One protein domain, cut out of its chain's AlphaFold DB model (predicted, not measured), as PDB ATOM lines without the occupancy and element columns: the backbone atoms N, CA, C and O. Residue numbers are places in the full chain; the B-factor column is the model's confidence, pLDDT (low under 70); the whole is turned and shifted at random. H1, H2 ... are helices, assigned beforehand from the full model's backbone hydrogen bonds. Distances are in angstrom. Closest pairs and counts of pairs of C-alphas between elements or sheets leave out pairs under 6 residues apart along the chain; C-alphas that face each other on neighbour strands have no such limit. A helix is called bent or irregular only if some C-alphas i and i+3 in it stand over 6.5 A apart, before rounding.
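This is residues 243 to 308 of the 308 residues of an uncharacterized protein of Prunus dulcis (UniProt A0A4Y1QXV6). A flat, loose hairpin of H2 and H3 has H1 across its joined end, and residues 258 to 269 loop from H1 to the hairpin's open end. The 66 printed residues, all helix by class, are only just loose, close to compact, with radius of gyration of the C-alphas 13.0 A and spans of 39 by 33 by 14 A.

H1, residues 244 to 257, touches H2, residues 270 to 280, about perpendicular at 90 degrees, with residues 251 to 256 alone; the closest C-alphas, of His 255 and Ser 279, are 5.5 A apart. H1 only just touches H3, residues 287 to 306, with 3 pairs of C-alphas within 8 A, the closest those of Cys 248 and Phe 287, 6.3 A. H2 and H3, a hairpin, only just touch, with 3 such pairs, the closest those of Phe 274 and Asn 294, 6.9 A, at a shallow tilt of 22 degrees, opposite ways. O i to N i+4 pairs within hydrogen-bond range are 9 of 10 in H1, 5 of 7 in H2 and 14 of 16 in H3.

H1 begins at C-alpha 244 (-1.054, 4.908, 28.938) and spans 20.0 A, H2 15.9 A, and H3 21.6 A, ending at C-alpha 306 (3.127, 9.794, 51.244). H2 and H3 are irregular, with C-alphas 271 and 274 7.5 A apart and C-alphas 298 and 301 8.3 A apart.

The printed part has no cut; the H1 to H2 link is long. Model pLDDT is under 70 at residues 267 to 271, 282 to 285 and 304 to 308.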
ATOM      1  N   ASP A 243       2.401   6.646  25.885       90.38
ATOM      2  CA  ASP A 243       1.205   7.016  26.642       90.38
ATOM      3  C   ASP A 243       0.662   5.807  27.437       90.38
ATOM      4  O   ASP A 243       1.288   4.746  27.520       90.38
ATOM      5  N   GLU A 244      -0.463   5.978  28.125       89.69
ATOM      6  CA  GLU A 244      -1.054   4.908  28.938       89.69
ATOM      7  C   GLU A 244      -1.653   3.784  28.093       89.69
ATOM      8  O   GLU A 244      -1.610   2.624  28.504       89.69
ATOM      9  N   TRP A 245      -2.168   4.106  26.905       88.25
ATOM     10  CA  TRP A 245      -2.736   3.126  25.985       88.25
ATOM     11  C   TRP A 245      -1.639   2.246  25.393       88.25
ATOM     12  O   TRP A 245      -1.725   1.022  25.470       88.25
ATOM     13  N   ASP A 246      -0.562   2.857  24.907       90.50
ATOM     14  CA  ASP A 246       0.604   2.151  24.386       90.50
ATOM     15  C   ASP A 246       1.295   1.311  25.476       90.50
ATOM     16  O   ASP A 246       1.781   0.209  25.207       90.50
ATOM     17  N   LEU A 247       1.334   1.796  26.725       91.44
ATOM     18  CA  LEU A 247       1.880   1.027  27.846       91.44
ATOM     19  C   LEU A 247       0.978  -0.165  28.217       91.44
ATOM     20  O   LEU A 247       1.492  -1.243  28.520       91.44
ATOM     21  N   CYS A 248      -0.348  -0.013  28.146       89.88
ATOM     22  CA  CYS A 248      -1.299  -1.125  28.243       89.88
ATOM     23  C   CYS A 248      -1.076  -2.169  27.142       89.88
ATOM     24  O   CYS A 248      -1.013  -3.365  27.428       89.88
ATOM     25  N   ASP A 249      -0.916  -1.736  25.893       88.94
ATOM     26  CA  ASP A 249      -0.644  -2.634  24.769       88.94
ATOM     27  C   ASP A 249       0.671  -3.392  24.969       88.94
ATOM     28  O   ASP A 249       0.724  -4.613  24.785       88.94
ATOM     29  N   PHE A 250       1.712  -2.701  25.439       92.25
ATOM     30  CA  PHE A 250       2.975  -3.322  25.818       92.25
ATOM     31  C   PHE A 250       2.784  -4.390  26.904       92.25
ATOM     32  O   PHE A 250       3.310  -5.494  26.775       92.25
ATOM     33  N   LEU A 251       2.002  -4.107  27.951       91.62
ATOM     34  CA  LEU A 251       1.691  -5.067  29.017       91.62
ATOM     35  C   LEU A 251       0.916  -6.285  28.499       91.62
ATOM     36  O   LEU A 251       1.206  -7.412  28.898       91.62
ATOM     37  N   ASN A 252      -0.015  -6.091  27.566       89.75
ATOM     38  CA  ASN A 252      -0.743  -7.183  26.921       89.75
ATOM     39  C   ASN A 252       0.185  -8.061  26.064       89.75
ATOM     40  O   ASN A 252       0.044  -9.286  26.030       89.75
ATOM     41  N   MET A 253       1.155  -7.460  25.370       90.88
ATOM     42  CA  MET A 253       2.189  -8.199  24.636       90.88
ATOM     43  C   MET A 253       3.121  -8.953  25.587       90.88
ATOM     44  O   MET A 253       3.474 -10.103  25.328       90.88
ATOM     45  N   LEU A 254       3.486  -8.325  26.699       91.31
ATOM     46  CA  LEU A 254       4.316  -8.904  27.745       91.31
ATOM     47  C   LEU A 254       3.638 -10.118  28.387       91.31
ATOM     48  O   LEU A 254       4.253 -11.176  28.464       91.31
ATOM     49  N   HIS A 255       2.354 -10.004  28.737       90.00
ATOM     50  CA  HIS A 255       1.530 -11.100  29.254       90.00
ATOM     51  C   HIS A 255       1.603 -12.354  28.369       90.00
ATOM     52  O   HIS A 255       1.838 -13.450  28.873       90.00
ATOM     53  N   LYS A 256       1.490 -12.196  27.042       88.50
ATOM     54  CA  LYS A 256       1.550 -13.312  26.078       88.50
ATOM     55  C   LYS A 256       2.898 -14.040  26.056       88.50
ATOM     56  O   LYS A 256       2.958 -15.179  25.604       88.50
ATOM     57  N   ASN A 257       3.963 -13.384  26.514       87.44
ATOM     58  CA  ASN A 257       5.314 -13.939  26.569       87.44
ATOM     59  C   ASN A 257       5.654 -14.570  27.929       87.44
ATOM     60  O   ASN A 257       6.709 -15.194  28.062       87.44
ATOM     61  N   LEU A 258       4.786 -14.422  28.934       88.00
ATOM     62  CA  LEU A 258       4.965 -15.031  30.248       88.00
ATOM     63  C   LEU A 258       4.400 -16.451  30.278       88.00
ATOM     64  O   LEU A 258       3.429 -16.779  29.600       88.00
ATOM     65  N   ASN A 259       4.993 -17.308  31.111       83.44
ATOM     66  CA  ASN A 259       4.499 -18.666  31.302       83.44
ATOM     67  C   ASN A 259       3.194 -18.641  32.130       83.44
ATOM     68  O   ASN A 259       3.243 -18.273  33.305       83.44
ATOM     69  N   PRO A 260       2.047 -19.118  31.603       78.56
ATOM     70  CA  PRO A 260       0.774 -19.126  32.336       78.56
ATOM     71  C   PRO A 260       0.795 -19.990  33.602       78.56
ATOM     72  O   PRO A 260      -0.041 -19.834  34.495       78.56
ATOM     73  N   ARG A 261       1.740 -20.933  33.686       79.38
ATOM     74  CA  ARG A 261       1.967 -21.803  34.847       79.38
ATOM     75  C   ARG A 261       2.992 -21.224  35.824       79.38
ATOM     76  O   ARG A 261       3.485 -21.961  36.669       79.38
ATOM     77  N   MET A 262       3.339 -19.940  35.709       79.88
ATOM     78  CA  MET A 262       4.130 -19.276  36.739       79.88
ATOM     79  C   MET A 262       3.403 -19.346  38.078       79.88
ATOM     80  O   MET A 262       2.214 -19.030  38.190       79.88
ATOM     81  N   GLU A 263       4.154 -19.779  39.079       75.56
ATOM     82  CA  GLU A 263       3.740 -19.868  40.467       75.56
ATOM     83  C   GLU A 263       4.827 -19.245  41.330       75.56
ATOM     84  O   GLU A 263       6.021 -19.303  41.014       75.56
ATOM     85  N   LEU A 264       4.389 -18.632  42.422       73.06
ATOM     86  CA  LEU A 264       5.276 -18.049  43.404       73.06
ATOM     87  C   LEU A 264       5.926 -19.189  44.198       73.06
ATOM     88  O   LEU A 264       5.241 -19.912  44.916       73.06
ATOM     89  N   LYS A 265       7.239 -19.377  44.034       70.06
ATOM     90  CA  LYS A 265       7.973 -20.444  44.735       70.06
ATOM     91  C   LYS A 265       8.140 -20.148  46.228       70.06
ATOM     92  O   LYS A 265       8.143 -21.081  47.023       70.06
ATOM     93  N   ASP A 266       8.255 -18.870  46.586       70.25
ATOM     94  CA  ASP A 266       8.337 -18.384  47.963       70.25
ATOM     95  C   ASP A 266       7.407 -17.167  48.142       70.25
ATOM     96  O   ASP A 266       7.613 -16.152  47.474       70.25
ATOM     97  N   PRO A 267       6.398 -17.226  49.036       64.50
ATOM     98  CA  PRO A 267       5.533 -16.096  49.382       64.50
ATOM     99  C   PRO A 267       6.269 -14.826  49.820       64.50
ATOM    100  O   PRO A 267       5.705 -13.737  49.727       64.50
ATOM    101  N   MET A 268       7.501 -14.964  50.318       65.56
ATOM    102  CA  MET A 268       8.331 -13.852  50.780       65.56
ATOM    103  C   MET A 268       9.203 -13.249  49.672       65.56
ATOM    104  O   MET A 268       9.759 -12.166  49.868       65.56
ATOM    105  N   ASP A 269       9.310 -13.900  48.511       68.38
ATOM    106  CA  ASP A 269      10.058 -13.388  47.365       68.38
ATOM    107  C   ASP A 269       9.159 -12.530  46.466       68.38
ATOM    108  O   ASP A 269       8.457 -13.008  45.575       68.38
ATOM    109  N   SER A 270       9.184 -11.217  46.693       68.81
ATOM    110  CA  SER A 270       8.406 -10.263  45.901       68.81
ATOM    111  C   SER A 270       8.992  -9.993  44.511       68.81
ATOM    112  O   SER A 270       8.349  -9.298  43.724       68.81
ATOM    113  N   SER A 271      10.183 -10.512  44.181       69.75
ATOM    114  CA  SER A 271      10.884 -10.162  42.934       69.75
ATOM    115  C   SER A 271      10.135 -10.608  41.673       69.75
ATOM    116  O   SER A 271      10.146  -9.895  40.672       69.75
ATOM    117  N   TYR A 272       9.397 -11.719  41.752       76.38
ATOM    118  CA  TYR A 272       8.611 -12.280  40.643       76.38
ATOM    119  C   TYR A 272       7.102 -12.059  40.776       76.38
ATOM    120  O   TYR A 272       6.331 -12.496  39.919       76.38
ATOM    121  N   LEU A 273       6.648 -11.387  41.838       83.19
ATOM    122  CA  LEU A 273       5.222 -11.264  42.141       83.19
ATOM    123  C   LEU A 273       4.459 -10.531  41.031       83.19
ATOM    124  O   LEU A 273       3.383 -10.972  40.629       83.19
ATOM    125  N   PHE A 274       5.034  -9.451  40.494       86.12
ATOM    126  CA  PHE A 274       4.419  -8.709  39.392       86.12
ATOM    127  C   PHE A 274       4.282  -9.566  38.129       86.12
ATOM    128  O   PHE A 274       3.239  -9.545  37.482       86.12
ATOM    129  N   GLU A 275       5.296 -10.370  37.809       88.31
ATOM    130  CA  GLU A 275       5.261 -11.286  36.667       88.31
ATOM    131  C   GLU A 275       4.194 -12.376  36.847       88.31
ATOM    132  O   GLU A 275       3.465 -12.694  35.908       88.31
ATOM    133  N   VAL A 276       4.038 -12.915  38.064       86.19
ATOM    134  CA  VAL A 276       2.970 -13.878  38.381       86.19
ATOM    135  C   VAL A 276       1.600 -13.230  38.190       86.19
ATOM    136  O   VAL A 276       0.764 -13.800  37.490       86.19
ATOM    137  N   ILE A 277       1.370 -12.036  38.742       84.56
ATOM    138  CA  ILE A 277       0.103 -11.300  38.581       84.56
ATOM    139  C   ILE A 277      -0.184 -11.062  37.099       84.56
ATOM    140  O   ILE A 277      -1.260 -11.410  36.614       84.56
ATOM    141  N   LEU A 278       0.802 -10.543  36.365       86.88
ATOM    142  CA  LEU A 278       0.690 -10.274  34.938       86.88
ATOM    143  C   LEU A 278       0.378 -11.552  34.147       86.88
ATOM    144  O   LEU A 278      -0.447 -11.510  33.245       86.88
ATOM    145  N   SER A 279       0.950 -12.706  34.506       86.75
ATOM    146  CA  SER A 279       0.665 -13.992  33.844       86.75
ATOM    147  C   SER A 279      -0.767 -14.509  34.060       86.75
ATOM    148  O   SER A 279      -1.275 -15.259  33.227       86.75
ATOM    149  N   LYS A 280      -1.430 -14.128  35.163       83.06
ATOM    150  CA  LYS A 280      -2.795 -14.579  35.503       83.06
ATOM    151  C   LYS A 280      -3.866 -13.580  35.070       83.06
ATOM    152  O   LYS A 280      -4.972 -13.982  34.715       83.06
ATOM    153  N   CYS A 281      -3.548 -12.291  35.091       74.25
ATOM    154  CA  CYS A 281      -4.448 -11.206  34.724       74.25
ATOM    155  C   CYS A 281      -4.235 -10.842  33.247       74.25
ATOM    156  O   CYS A 281      -3.519  -9.904  32.934       74.25
ATOM    157  N   GLY A 282      -4.820 -11.618  32.329       62.38
ATOM    158  CA  GLY A 282      -4.603 -11.459  30.881       62.38
ATOM    159  C   GLY A 282      -5.441 -10.388  30.170       62.38
ATOM    160  O   GLY A 282      -5.322 -10.248  28.956       62.38
ATOM    161  N   ASP A 283      -6.301  -9.660  30.888       66.44
ATOM    162  CA  ASP A 283      -7.183  -8.626  30.323       66.44
ATOM    163  C   ASP A 283      -7.223  -7.409  31.259       66.44
ATOM    164  O   ASP A 283      -8.055  -7.317  32.168       66.44
ATOM    165  N   PHE A 284      -6.278  -6.482  31.074       65.31
ATOM    166  CA  PHE A 284      -6.271  -5.204  31.788       65.31
ATOM    167  C   PHE A 284      -7.319  -4.280  31.181       65.31
ATOM    168  O   PHE A 284      -7.018  -3.412  30.366       65.31
ATOM    169  N   ARG A 285      -8.573  -4.442  31.604       60.84
ATOM    170  CA  ARG A 285      -9.673  -3.576  31.148       60.84
ATOM    171  C   ARG A 285      -9.505  -2.116  31.567       60.84
ATOM    172  O   ARG A 285     -10.178  -1.251  31.017       60.84
ATOM    173  N   CYS A 286      -8.642  -1.845  32.546       72.25
ATOM    174  CA  CYS A 286      -8.331  -0.501  33.004       72.25
ATOM    175  C   CYS A 286      -6.860  -0.395  33.433       72.25
ATOM    176  O   CYS A 286      -6.419  -1.132  34.318       72.25
ATOM    177  N   PHE A 287      -6.119   0.551  32.842       83.12
ATOM    178  CA  PHE A 287      -4.725   0.854  33.202       83.12
ATOM    179  C   PHE A 287      -4.574   1.182  34.697       83.12
ATOM    180  O   PHE A 287      -3.597   0.802  35.338       83.12
ATOM    181  N   ASP A 288      -5.594   1.805  35.286       85.50
ATOM    182  CA  ASP A 288      -5.615   2.169  36.703       85.50
ATOM    183  C   ASP A 288      -5.477   0.955  37.617       85.50
ATOM    184  O   ASP A 288      -4.825   1.029  38.655       85.50
ATOM    185  N   GLN A 289      -6.056  -0.184  37.226       84.88
ATOM    186  CA  GLN A 289      -5.989  -1.400  38.030       84.88
ATOM    187  C   GLN A 289      -4.558  -1.915  38.113       84.88
ATOM    188  O   GLN A 289      -4.088  -2.216  39.206       84.88
ATOM    189  N   ILE A 290      -3.838  -1.985  36.990       86.31
ATOM    190  CA  ILE A 290      -2.452  -2.463  37.011       86.31
ATOM    191  C   ILE A 290      -1.517  -1.463  37.691       86.31
ATOM    192  O   ILE A 290      -0.602  -1.868  38.407       86.31
ATOM    193  N   LEU A 291      -1.793  -0.169  37.532       88.12
ATOM    194  CA  LEU A 291      -1.059   0.899  38.193       88.12
ATOM    195  C   LEU A 291      -1.192   0.798  39.720       88.12
ATOM    196  O   LEU A 291      -0.186   0.763  40.428       88.12
ATOM    197  N   LEU A 292      -2.429   0.670  40.213       86.75
ATOM    198  CA  LEU A 292      -2.738   0.496  41.632       86.75
ATOM    199  C   LEU A 292      -2.170  -0.815  42.179       86.75
ATOM    200  O   LEU A 292      -1.548  -0.804  43.237       86.75
ATOM    201  N   LEU A 293      -2.334  -1.933  41.461       86.12
ATOM    202  CA  LEU A 293      -1.791  -3.228  41.879       86.12
ATOM    203  C   LEU A 293      -0.269  -3.147  42.024       86.12
ATOM    204  O   LEU A 293       0.263  -3.494  43.077       86.12
ATOM    205  N   ASN A 294       0.437  -2.627  41.016       87.44
ATOM    206  CA  ASN A 294       1.886  -2.465  41.094       87.44
ATOM    207  C   ASN A 294       2.305  -1.560  42.264       87.44
ATOM    208  O   ASN A 294       3.227  -1.908  43.005       87.44
ATOM    209  N   ALA A 295       1.623  -0.427  42.453       87.00
ATOM    210  CA  ALA A 295       1.928   0.513  43.525       87.00
ATOM    211  C   ALA A 295       1.727  -0.121  44.915       87.00
ATOM    212  O   ALA A 295       2.596  -0.007  45.777       87.00
ATOM    213  N   VAL A 296       0.628  -0.846  45.133       83.56
ATOM    214  CA  VAL A 296       0.343  -1.501  46.419       83.56
ATOM    215  C   VAL A 296       1.346  -2.617  46.713       83.56
ATOM    216  O   VAL A 296       1.882  -2.669  47.820       83.56
ATOM    217  N   PHE A 297       1.638  -3.484  45.739       79.25
ATOM    218  CA  PHE A 297       2.509  -4.642  45.963       79.25
ATOM    219  C   PHE A 297       3.982  -4.270  46.125       79.25
ATOM    220  O   PHE A 297       4.642  -4.784  47.027       79.25
ATOM    221  N   ASN A 298       4.497  -3.374  45.283       79.69
ATOM    222  CA  ASN A 298       5.929  -3.071  45.248       79.69
ATOM    223  C   ASN A 298       6.296  -1.808  46.042       79.69
ATOM    224  O   ASN A 298       7.433  -1.670  46.491       79.69
ATOM    225  N   HIS A 299       5.334  -0.907  46.269       79.69
ATOM    226  CA  HIS A 299       5.570   0.409  46.874       79.69
ATOM    227  C   HIS A 299       4.646   0.710  48.063       79.69
ATOM    228  O   HIS A 299       4.618   1.838  48.551       79.69
ATOM    229  N   GLY A 300       3.952  -0.293  48.619       73.25
ATOM    230  CA  GLY A 300       2.996  -0.111  49.719       73.25
ATOM    231  C   GLY A 300       3.549   0.645  50.937       73.25
ATOM    232  O   GLY A 300       2.848   1.460  51.530       73.25
ATOM    233  N   ARG A 301       4.832   0.459  51.283       74.88
ATOM    234  CA  ARG A 301       5.478   1.229  52.367       74.88
ATOM    235  C   ARG A 301       5.617   2.716  52.034       74.88
ATOM    236  O   ARG A 301       5.412   3.537  52.918       74.88
ATOM    237  N   GLN A 302       5.949   3.042  50.785       74.69
ATOM    238  CA  GLN A 302       6.082   4.422  50.307       74.69
ATOM    239  C   GLN A 302       4.706   5.098  50.222       74.69
ATOM    240  O   GLN A 302       4.554   6.238  50.649       74.69
ATOM    241  N   LEU A 303       3.672   4.361  49.803       73.12
ATOM    242  CA  LEU A 303       2.286   4.846  49.792       73.12
ATOM    243  C   LEU A 303       1.781   5.249  51.185       73.12
ATOM    244  O   LEU A 303       1.117   6.274  51.334       73.12
ATOM    245  N   LEU A 304       2.125   4.472  52.217       68.56
ATOM    246  CA  LEU A 304       1.744   4.754  53.607       68.56
ATOM    247  C   LEU A 304       2.502   5.942  54.220       68.56
ATOM    248  O   LEU A 304       2.048   6.507  55.214       68.56
ATOM    249  N   THR A 305       3.656   6.315  53.658       62.75
ATOM    250  CA  THR A 305       4.413   7.503  54.082       62.75
ATOM    251  C   THR A 305       4.010   8.764  53.327       62.75
ATOM    252  O   THR A 305       4.059   9.832  53.920       62.75
ATOM    253  N   SER A 306       3.569   8.654  52.069       55.16
ATOM    254  CA  SER A 306       3.127   9.794  51.244       55.16
ATOM    255  C   SER A 306       1.698  10.270  51.547       55.16
ATOM    256  O   SER A 306       1.253  11.270  50.993       55.16
ATOM    257  N   THR A 307       0.965   9.551  52.401       51.69
ATOM    258  CA  THR A 307      -0.405   9.878  52.847       51.69
ATOM    259  C   THR A 307      -0.471  10.460  54.267       51.69
ATOM    260  O   THR A 307      -1.565  10.630  54.804       51.69
ATOM    261  N   ARG A 308       0.679  10.771  54.880       42.62
ATOM    262  CA  ARG A 308       0.799  11.505  56.152       42.62
ATOM    263  C   ARG A 308       1.316  12.913  55.914       42.62
ATOM    264  O   ARG A 308       0.866  13.804  56.663       42.62
TER     265      ARG A 308